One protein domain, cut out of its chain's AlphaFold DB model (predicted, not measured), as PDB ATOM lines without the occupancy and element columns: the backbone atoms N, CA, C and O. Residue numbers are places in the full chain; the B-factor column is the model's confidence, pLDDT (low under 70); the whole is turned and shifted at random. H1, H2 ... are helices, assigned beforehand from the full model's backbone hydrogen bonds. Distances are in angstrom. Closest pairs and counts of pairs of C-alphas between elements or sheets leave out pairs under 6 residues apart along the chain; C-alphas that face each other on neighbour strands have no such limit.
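AT A GLANCE: This is residues 2 to 78 of the 349 residues of the protein "Site-specific DNA-methyltransferase (adenine-specific)" of Methanosaeta harundinacea (strain 6Ac) (UniProt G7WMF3). Two long helices, H1 and H2, meet near one pair of ends as an open V, and from H2's far end a thin arm of short helices, H3, H4 and H5, turns back without packing on either. The flat zigzag spans 43 by 40 by 15 A and is extended, radius of gyration of the C-alphas 17.9 A. The printed part has 77 residues, is all helix and has no named strand.

IN THESE COORDINATES: H1, residues 2 to 23, begins at C-alpha 2 (9.254, 30.521, -66.302) and measures 31.9 A. H2, residues 29 to 50, measures 31.5 A. H3 is residues 55 to 58, 5.1 A; H4 62 to 71, 14.1 A; H5 75 to 78, 5.3 A, ending at C-alpha 78 (30.902, 26.069, -29.239).

HOW THE PARTS SIT: H1 and H2, a helical hairpin, only just touch, with 3 pairs of C-alphas within 8 A, through residues 18 to 22 and 29 to 36 alone; the closest C-alphas, Arg 22 and Tyr 32, are 6.6 A apart. They run opposite ways at a steep tilt of 45 degrees. H3 and H4 are only just apart, closest C-alphas 8.2 A. H5 is apart from H4. Every O i to N i+4 pair is within hydrogen-bond range in H1 and H4, 16 of 18 in H2; H3 and H5 are too short for one.

THE WHOLE: The C-alphas of Pro 2 and Glu 76 are the farthest apart, 48.0 A. The printed part has no cut, and its four links are tight. Low pLDDT, under 70, includes residues 2 to 5 and 48 to 59.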
ATOM      1  N   PRO A   2       9.028  29.213 -66.956       57.88
ATOM      2  CA  PRO A   2       9.254  30.521 -66.302       57.88
ATOM      3  C   PRO A   2       9.953  30.461 -64.929       57.88
ATOM      4  O   PRO A   2      10.707  31.356 -64.567       57.88
ATOM      5  N   GLN A   3       9.721  29.391 -64.155       47.22
ATOM      6  CA  GLN A   3      10.403  29.168 -62.871       47.22
ATOM      7  C   GLN A   3      11.908  28.904 -63.033       47.22
ATOM      8  O   GLN A   3      12.672  29.311 -62.169       47.22
ATOM      9  N   LEU A   4      12.331  28.258 -64.125       53.34
ATOM     10  CA  LEU A   4      13.741  27.938 -64.380       53.34
ATOM     11  C   LEU A   4      14.529  29.189 -64.797       53.34
ATOM     12  O   LEU A   4      15.598  29.435 -64.255       53.34
ATOM     13  N   GLU A   5      13.956  30.042 -65.653       61.28
ATOM     14  CA  GLU A   5      14.569  31.328 -66.035       61.28
ATOM     15  C   GLU A   5      14.729  32.278 -64.833       61.28
ATOM     16  O   GLU A   5      15.736  32.977 -64.699       61.28
ATOM     17  N   HIS A   6      13.763  32.267 -63.908       73.62
ATOM     18  CA  HIS A   6      13.860  33.019 -62.656       73.62
ATOM     19  C   HIS A   6      14.970  32.500 -61.732       73.62
ATOM     20  O   HIS A   6      15.604  33.300 -61.041       73.62
ATOM     21  N   ILE A   7      15.208  31.185 -61.714       79.44
ATOM     22  CA  ILE A   7      16.270  30.563 -60.914       79.44
ATOM     23  C   ILE A   7      17.643  30.933 -61.480       79.44
ATOM     24  O   ILE A   7      18.477  31.424 -60.724       79.44
ATOM     25  N   GLU A   8      17.850  30.832 -62.795       79.81
ATOM     26  CA  GLU A   8      19.130  31.191 -63.429       79.81
ATOM     27  C   GLU A   8      19.527  32.655 -63.177       79.81
ATOM     28  O   GLU A   8      20.697  32.977 -62.946       79.81
ATOM     29  N   ALA A   9      18.553  33.571 -63.192       84.44
ATOM     30  CA  ALA A   9      18.793  34.976 -62.877       84.44
ATOM     31  C   ALA A   9      19.218  35.179 -61.408       84.44
ATOM     32  O   ALA A   9      20.083  36.009 -61.112       84.44
ATOM     33  N   ILE A  10      18.629  34.413 -60.483       83.06
ATOM     34  CA  ILE A  10      18.981  34.442 -59.059       83.06
ATOM     35  C   ILE A  10      20.379  33.859 -58.842       83.06
ATOM     36  O   ILE A  10      21.178  34.487 -58.147       83.06
ATOM     37  N   GLU A  11      20.692  32.720 -59.458       84.31
ATOM     38  CA  GLU A  11      22.007  32.073 -59.393       84.31
ATOM     39  C   GLU A  11      23.111  33.010 -59.885       84.31
ATOM     40  O   GLU A  11      24.069  33.262 -59.154       84.31
ATOM     41  N   LYS A  12      22.937  33.628 -61.063       86.00
ATOM     42  CA  LYS A  12      23.889  34.616 -61.602       86.00
ATOM     43  C   LYS A  12      24.092  35.798 -60.661       86.00
ATOM     44  O   LYS A  12      25.218  36.244 -60.457       86.00
ATOM     45  N   ARG A  13      23.013  36.314 -60.066       86.88
ATOM     46  CA  ARG A  13      23.096  37.437 -59.125       86.88
ATOM     47  C   ARG A  13      23.854  37.061 -57.849       86.88
ATOM     48  O   ARG A  13      24.681  37.846 -57.394       86.88
ATOM     49  N   LEU A  14      23.570  35.889 -57.279       81.81
ATOM     50  CA  LEU A  14      24.243  35.392 -56.074       81.81
ATOM     51  C   LEU A  14      25.722  35.105 -56.343       81.81
ATOM     52  O   LEU A  14      26.567  35.508 -55.545       81.81
ATOM     53  N   TRP A  15      26.036  34.496 -57.488       83.75
ATOM     54  CA  TRP A  15      27.411  34.260 -57.914       83.75
ATOM     55  C   TRP A  15      28.189  35.567 -58.082       83.75
ATOM     56  O   TRP A  15      29.267  35.710 -57.516       83.75
ATOM     57  N   ASN A  16      27.625  36.561 -58.774       86.38
ATOM     58  CA  ASN A  16      28.284  37.856 -58.965       86.38
ATOM     59  C   ASN A  16      28.539  38.585 -57.638       86.38
ATOM     60  O   ASN A  16      29.583  39.214 -57.472       86.38
ATOM     61  N   ALA A  17      27.609  38.503 -56.681       81.75
ATOM     62  CA  ALA A  17      27.801  39.076 -55.351       81.75
ATOM     63  C   ALA A  17      28.943  38.379 -54.589       81.75
ATOM     64  O   ALA A  17      29.800  39.056 -54.020       81.75
ATOM     65  N   ALA A  18      28.981  37.044 -54.627       79.94
ATOM     66  CA  ALA A  18      30.045  36.240 -54.030       79.94
ATOM     67  C   ALA A  18      31.412  36.543 -54.674       79.94
ATOM     68  O   ALA A  18      32.386  36.809 -53.974       79.94
ATOM     69  N   ASP A  19      31.486  36.598 -56.005       82.44
ATOM     70  CA  ASP A  19      32.737  36.874 -56.717       82.44
ATOM     71  C   ASP A  19      33.229  38.315 -56.504       82.44
ATOM     72  O   ASP A  19      34.425  38.542 -56.327       82.44
ATOM     73  N   THR A  20      32.318  39.290 -56.405       83.62
ATOM     74  CA  THR A  20      32.665  40.683 -56.063       83.62
ATOM     75  C   THR A  20      33.265  40.784 -54.660       83.62
ATOM     76  O   THR A  20      34.244  41.499 -54.447       83.62
ATOM     77  N   LEU A  21      32.694  40.076 -53.686       75.81
ATOM     78  CA  LEU A  21      33.212  40.037 -52.318       75.81
ATOM     79  C   LEU A  21      34.572  39.330 -52.248       75.81
ATOM     80  O   LEU A  21      35.465  39.822 -51.564       75.81
ATOM     81  N   ARG A  22      34.756  38.232 -52.993       81.12
ATOM     82  CA  ARG A  22      36.055  37.557 -53.134       81.12
ATOM     83  C   ARG A  22      37.105  38.502 -53.715       81.12
ATOM     84  O   ARG A  22      38.182  38.627 -53.143       81.12
ATOM     85  N   ALA A  23      36.786  39.176 -54.820       81.06
ATOM     86  CA  ALA A  23      37.695  40.081 -55.526       81.06
ATOM     87  C   ALA A  23      38.138  41.287 -54.681       81.06
ATOM     88  O   ALA A  23      39.216  41.825 -54.906       81.06
ATOM     89  N   ASN A  24      37.328  41.687 -53.697       81.50
ATOM     90  CA  ASN A  24      37.649  42.750 -52.742       81.50
ATOM     91  C   ASN A  24      38.213  42.216 -51.410       81.50
ATOM     92  O   ASN A  24      38.248  42.942 -50.417       81.50
ATOM     93  N   SER A  25      38.647  40.954 -51.370       75.69
ATOM     94  CA  SER A  25      39.239  40.311 -50.196       75.69
ATOM     95  C   SER A  25      40.634  39.754 -50.505       75.69
ATOM     96  O   SER A  25      40.979  39.543 -51.664       75.69
ATOM     97  N   ASN A  26      41.426  39.472 -49.466       81.94
ATOM     98  CA  ASN A  26      42.739  38.821 -49.607       81.94
ATOM     99  C   ASN A  26      42.654  37.279 -49.636       81.94
ATOM    100  O   ASN A  26      43.686  36.621 -49.547       81.94
ATOM    101  N   TYR A  27      41.451  36.702 -49.720       73.94
ATOM    102  CA  TYR A  27      41.243  35.256 -49.637       73.94
ATOM    103  C   TYR A  27      41.374  34.568 -50.998       73.94
ATOM    104  O   TYR A  27      40.892  35.060 -52.024       73.94
ATOM    105  N   ALA A  28      41.972  33.380 -51.000       74.00
ATOM    106  CA  ALA A  28      41.996  32.502 -52.161       74.00
ATOM    107  C   ALA A  28      40.614  31.855 -52.402       74.00
ATOM    108  O   ALA A  28      39.783  31.735 -51.501       74.00
ATOM    109  N   SER A  29      40.336  31.409 -53.634       68.25
ATOM    110  CA  SER A  29      39.012  30.859 -53.996       68.25
ATOM    111  C   SER A  29      38.583  29.652 -53.150       68.25
ATOM    112  O   SER A  29      37.394  29.476 -52.897       68.25
ATOM    113  N   ASN A  30      39.530  28.834 -52.688       70.38
ATOM    114  CA  ASN A  30      39.281  27.704 -51.787       70.38
ATOM    115  C   ASN A  30      38.921  28.141 -50.357       70.38
ATOM    116  O   ASN A  30      38.157  27.451 -49.688       70.38
ATOM    117  N   GLU A  31      39.421  29.290 -49.905       71.88
ATOM    118  CA  GLU A  31      39.080  29.887 -48.605       71.88
ATOM    119  C   GLU A  31      37.716  30.586 -48.650       71.88
ATOM    120  O   GLU A  31      37.000  30.636 -47.655       71.88
ATOM    121  N   TYR A  32      37.327  31.077 -49.830       76.31
ATOM    122  CA  TYR A  32      36.049  31.747 -50.059       76.31
ATOM    123  C   TYR A  32      34.877  30.769 -50.280       76.31
ATOM    124  O   TYR A  32      33.721  31.095 -50.005       76.31
ATOM    125  N   PHE A  33      35.165  29.548 -50.737       74.88
ATOM    126  CA  PHE A  33      34.160  28.529 -51.048       74.88
ATOM    127  C   PHE A  33      33.341  28.084 -49.824       74.88
ATOM    128  O   PHE A  33      32.109  28.129 -49.859       74.88
ATOM    129  N   LEU A  34      34.005  27.682 -48.731       73.56
ATOM    130  CA  LEU A  34      33.319  27.184 -47.530       73.56
ATOM    131  C   LEU A  34      32.368  28.224 -46.900       73.56
ATOM    132  O   LEU A  34      31.218  27.867 -46.634       73.56
ATOM    133  N   PRO A  35      32.767  29.496 -46.695       76.62
ATOM    134  CA  PRO A  35      31.877  30.521 -46.148       76.62
ATOM    135  C   PRO A  35      30.620  30.765 -46.990       76.62
ATOM    136  O   PRO A  35      29.523  30.868 -46.441       76.62
ATOM    137  N   VAL A  36      30.749  30.823 -48.322       78.75
ATOM    138  CA  VAL A  36      29.602  31.035 -49.222       78.75
ATOM    139  C   VAL A  36      28.633  29.862 -49.150       78.75
ATOM    140  O   VAL A  36      27.431  30.070 -48.977       78.75
ATOM    141  N   MET A  37      29.145  28.631 -49.222       76.81
ATOM    142  CA  MET A  37      28.316  27.430 -49.114       76.81
ATOM    143  C   MET A  37      27.631  27.335 -47.747       76.81
ATOM    144  O   MET A  37      26.446  27.010 -47.677       76.81
ATOM    145  N   GLY A  38      28.331  27.707 -46.672       74.06
ATOM    146  CA  GLY A  38      27.761  27.793 -45.329       74.06
ATOM    147  C   GLY A  38      26.602  28.791 -45.240       74.06
ATOM    148  O   GLY A  38      25.548  28.468 -44.696       74.06
ATOM    149  N   LEU A  39      26.733  29.983 -45.831       77.81
ATOM    150  CA  LEU A  39      25.660  30.986 -45.844       77.81
ATOM    151  C   LEU A  39      24.451  30.554 -46.683       77.81
ATOM    152  O   LEU A  39      23.309  30.792 -46.282       77.81
ATOM    153  N   VAL A  40      24.676  29.893 -47.823       77.56
ATOM    154  CA  VAL A  40      23.597  29.307 -48.634       77.56
ATOM    155  C   VAL A  40      22.850  28.241 -47.830       77.56
ATOM    156  O   VAL A  40      21.615  28.253 -47.795       77.56
ATOM    157  N   PHE A  41      23.578  27.377 -47.119       73.94
ATOM    158  CA  PHE A  41      22.997  26.370 -46.236       73.94
ATOM    159  C   PHE A  41      22.183  27.001 -45.097       73.94
ATOM    160  O   PHE A  41      21.021  26.644 -44.902       73.94
ATOM    161  N   LEU A  42      22.724  28.006 -44.402       69.12
ATOM    162  CA  LEU A  42      22.005  28.732 -43.346       69.12
ATOM    163  C   LEU A  42      20.741  29.417 -43.878       69.12
ATOM    164  O   LEU A  42      19.694  29.381 -43.231       69.12
ATOM    165  N   ARG A  43      20.791  30.002 -45.081       77.31
ATOM    166  CA  ARG A  43      19.616  30.608 -45.721       77.31
ATOM    167  C   ARG A  43      18.553  29.567 -46.072       77.31
ATOM    168  O   ARG A  43      17.357  29.854 -45.941       77.31
ATOM    169  N   HIS A  44      18.972  28.382 -46.509       74.12
ATOM    170  CA  HIS A  44      18.074  27.259 -46.748       74.12
ATOM    171  C   HIS A  44      17.414  26.799 -45.441       74.12
ATOM    172  O   HIS A  44      16.184  26.765 -45.361       74.12
ATOM    173  N   ALA A  45      18.211  26.547 -44.399       69.00
ATOM    174  CA  ALA A  45      17.733  26.156 -43.074       69.00
ATOM    175  C   ALA A  45      16.748  27.187 -42.499       69.00
ATOM    176  O   ALA A  45      15.654  26.831 -42.066       69.00
ATOM    177  N   TYR A  46      17.066  28.480 -42.600       69.12
ATOM    178  CA  TYR A  46      16.185  29.564 -42.165       69.12
ATOM    179  C   TYR A  46      14.876  29.629 -42.967       69.12
ATOM    180  O   TYR A  46      13.810  29.856 -42.401       69.12
ATOM    181  N   SER A  47      14.913  29.395 -44.282       70.12
ATOM    182  CA  SER A  47      13.687  29.359 -45.095       70.12
ATOM    183  C   SER A  47      12.791  28.175 -44.721       70.12
ATOM    184  O   SER A  47      11.569  28.313 -44.699       70.12
ATOM    185  N   ARG A  48      13.391  27.028 -44.382       66.81
ATOM    186  CA  ARG A  48      12.676  25.852 -43.862       66.81
ATOM    187  C   ARG A  48      12.092  26.130 -42.479       66.81
ATOM    188  O   ARG A  48      10.935  25.794 -42.254       66.81
ATOM    189  N   TYR A  49      12.841  26.809 -41.609       65.88
ATOM    190  CA  TYR A  49      12.361  27.282 -40.309       65.88
ATOM    191  C   TYR A  49      11.146  28.209 -40.445       65.88
ATOM    192  O   TYR A  49      10.139  27.998 -39.781       65.88
ATOM    193  N   LEU A  50      11.173  29.181 -41.363       63.81
ATOM    194  CA  LEU A  50      10.033  30.079 -41.601       63.81
ATOM    195  C   LEU A  50       8.767  29.364 -42.103       63.81
ATOM    196  O   LEU A  50       7.673  29.913 -41.971       63.81
ATOM    197  N   ALA A  51       8.914  28.176 -42.692       65.19
ATOM    198  CA  ALA A  51       7.800  27.341 -43.129       65.19
ATOM    199  C   ALA A  51       7.229  26.458 -42.003       65.19
ATOM    200  O   ALA A  51       6.179  25.841 -42.196       65.19
ATOM    201  N   VAL A  52       7.890  26.386 -40.840       61.41
ATOM    202  CA  VAL A  52       7.343  25.717 -39.654       61.41
ATOM    203  C   VAL A  52       6.120  26.512 -39.175       61.41
ATOM    204  O   VAL A  52       6.202  27.741 -39.070       61.41
ATOM    205  N   PRO A  53       4.968  25.860 -38.915       58.47
ATOM    206  CA  PRO A  53       3.768  26.546 -38.455       58.47
ATOM    207  C   PRO A  53       4.061  27.367 -37.200       58.47
ATOM    208  O   PRO A  53       4.408  26.827 -36.151       58.47
ATOM    209  N   LYS A  54       3.904  28.692 -37.306       58.38
ATOM    210  CA  LYS A  54       4.208  29.632 -36.217       58.38
ATOM    211  C   LYS A  54       3.413  29.357 -34.938       58.38
ATOM    212  O   LYS A  54       3.851  29.770 -33.875       58.38
ATOM    213  N   THR A  55       2.291  28.646 -35.031       61.25
ATOM    214  CA  THR A  55       1.432  28.283 -33.900       61.25
ATOM    215  C   THR A  55       2.169  27.544 -32.782       61.25
ATOM    216  O   THR A  55       1.831  27.750 -31.630       61.25
ATOM    217  N   GLU A  56       3.193  26.737 -33.089       61.94
ATOM    218  CA  GLU A  56       3.899  25.929 -32.074       61.94
ATOM    219  C   GLU A  56       4.822  26.754 -31.157       61.94
ATOM    220  O   GLU A  56       5.051  26.359 -30.019       61.94
ATOM    221  N   TYR A  57       5.322  27.908 -31.617       64.25
ATOM    222  CA  TYR A  57       6.184  28.793 -30.814       64.25
ATOM    223  C   TYR A  57       5.547  30.152 -30.509       64.25
ATOM    224  O   TYR A  57       6.094  30.904 -29.716       64.25
ATOM    225  N   GLN A  58       4.403  30.483 -31.116       63.72
ATOM    226  CA  GLN A  58       3.654  31.710 -30.814       63.72
ATOM    227  C   GLN A  58       3.016  31.704 -29.427       63.72
ATOM    228  O   GLN A  58       2.689  32.770 -28.914       63.72
ATOM    229  N   GLU A  59       2.825  30.526 -28.831       65.56
ATOM    230  CA  GLU A  59       2.392  30.414 -27.437       65.56
ATOM    231  C   GLU A  59       3.483  30.874 -26.458       65.56
ATOM    232  O   GLU A  59       3.178  31.233 -25.323       65.56
ATOM    233  N   LEU A  60       4.746  30.898 -26.899       70.00
ATOM    234  CA  LEU A  60       5.869  31.388 -26.116       70.00
ATOM    235  C   LEU A  60       6.138  32.853 -26.461       70.00
ATOM    236  O   LEU A  60       6.262  33.230 -27.627       70.00
ATOM    237  N   ASP A  61       6.262  33.681 -25.429       81.31
ATOM    238  CA  ASP A  61       6.641  35.077 -25.604       81.31
ATOM    239  C   ASP A  61       8.045  35.204 -26.231       81.31
ATOM    240  O   ASP A  61       8.946  34.404 -25.965       81.31
ATOM    241  N   ASN A  62       8.252  36.231 -27.061       78.06
ATOM    242  CA  ASN A  62       9.522  36.435 -27.764       78.06
ATOM    243  C   ASN A  62      10.696  36.680 -26.804       78.06
ATOM    244  O   ASN A  62      11.825  36.307 -27.133       78.06
ATOM    245  N   VAL A  63      10.460  37.301 -25.640       81.88
ATOM    246  CA  VAL A  63      11.497  37.496 -24.616       81.88
ATOM    247  C   VAL A  63      11.892  36.145 -24.038       81.88
ATOM    248  O   VAL A  63      13.082  35.838 -23.984       81.88
ATOM    249  N   LEU A  64      10.908  35.313 -23.692       79.69
ATOM    250  CA  LEU A  64      11.146  33.963 -23.187       79.69
ATOM    251  C   LEU A  64      11.886  33.095 -24.216       79.69
ATOM    252  O   LEU A  64      12.848  32.412 -23.873       79.69
ATOM    253  N   LEU A  65      11.489  33.155 -25.491       76.88
ATOM    254  CA  LEU A  65      12.173  32.436 -26.566       76.88
ATOM    255  C   LEU A  65      13.620  32.922 -26.736       76.88
ATOM    256  O   LEU A  65      14.531  32.109 -26.885       76.88
ATOM    257  N   GLY A  66      13.844  34.237 -26.680       75.81
ATOM    258  CA  GLY A  66      15.181  34.827 -26.722       75.81
ATOM    259  C   GLY A  66      16.056  34.377 -25.550       75.81
ATOM    260  O   GLY A  66      17.205  33.993 -25.758       75.81
ATOM    261  N   GLN A  67      15.504  34.356 -24.335       83.56
ATOM    262  CA  GLN A  67      16.188  33.848 -23.145       83.56
ATOM    263  C   GLN A  67      16.542  32.368 -23.294       83.56
ATOM    264  O   GLN A  67      17.694  32.001 -23.078       83.56
ATOM    265  N   LEU A  68      15.599  31.538 -23.747       78.62
ATOM    266  CA  LEU A  68      15.828  30.111 -23.963       78.62
ATOM    267  C   LEU A  68      16.940  29.861 -24.991       78.62
ATOM    268  O   LEU A  68      17.814  29.029 -24.760       78.62
ATOM    269  N   LEU A  69      16.955  30.610 -26.097       77.50
ATOM    270  CA  LEU A  69      18.019  30.520 -27.103       77.50
ATOM    271  C   LEU A  69      19.392  30.894 -26.533       77.50
ATOM    272  O   LEU A  69      20.382  30.244 -26.862       77.50
ATOM    273  N   CYS A  70      19.461  31.910 -25.670       80.50
ATOM    274  CA  CYS A  70      20.697  32.271 -24.980       80.50
ATOM    275  C   CYS A  70      21.147  31.168 -24.012       80.50
ATOM    276  O   CYS A  70      22.318  30.796 -24.018       80.50
ATOM    277  N   THR A  71      20.226  30.603 -23.227       82.75
ATOM    278  CA  THR A  71      20.512  29.500 -22.295       82.75
ATOM    279  C   THR A  71      20.998  28.243 -23.018       82.75
ATOM    280  O   THR A  71      21.872  27.546 -22.511       82.75
ATOM    281  N   LEU A  72      20.478  27.965 -24.216       76.81
ATOM    282  CA  LEU A  72      20.877  26.824 -25.044       76.81
ATOM    283  C   LEU A  72      22.156  27.069 -25.869       76.81
ATOM    284  O   LEU A  72      22.560  26.185 -26.623       76.81
ATOM    285  N   ASN A  73      22.808  28.231 -25.742       80.06
ATOM    286  CA  ASN A  73      24.027  28.579 -26.485       80.06
ATOM    287  C   ASN A  73      25.201  29.035 -25.585       80.06
ATOM    288  O   ASN A  73      25.773  30.109 -25.817       80.06
ATOM    289  N   PRO A  74      25.585  28.254 -24.558       82.50
ATOM    290  CA  PRO A  74      26.749  28.563 -23.739       82.50
ATOM    291  C   PRO A  74      28.052  28.356 -24.541       82.50
ATOM    292  O   PRO A  74      28.100  27.594 -25.511       82.50
ATOM    293  N   ASP A  75      29.128  29.051 -24.161       78.62
ATOM    294  CA  ASP A  75      30.398  29.036 -24.908       78.62
ATOM    295  C   ASP A  75      31.064  27.651 -24.944       78.62
ATOM    296  O   ASP A  75      31.810  27.336 -25.874       78.62
ATOM    297  N   GLU A  76      30.770  26.805 -23.963       79.50
ATOM    298  CA  GLU A  76      31.182  25.407 -23.891       79.50
ATOM    299  C   GLU A  76      30.636  24.611 -25.080       79.50
ATOM    300  O   GLU A  76      31.388  23.854 -25.700       79.50
ATOM    301  N   LEU A  77      29.376  24.847 -25.483       73.56
ATOM    302  CA  LEU A  77      28.768  24.167 -26.633       73.56
ATOM    303  C   LEU A  77      29.407  24.557 -27.976       73.56
ATOM    304  O   LEU A  77      29.256  23.840 -28.961       73.56
ATOM    305  N   LYS A  78      30.174  25.650 -28.027       73.81
ATOM    306  CA  LYS A  78      30.902  26.069 -29.239       73.81
ATOM    307  C   LYS A  78      32.222  25.323 -29.431       73.81
ATOM    308  O   LYS A  78      32.792  25.370 -30.516       73.81
TER     309      LYS A  78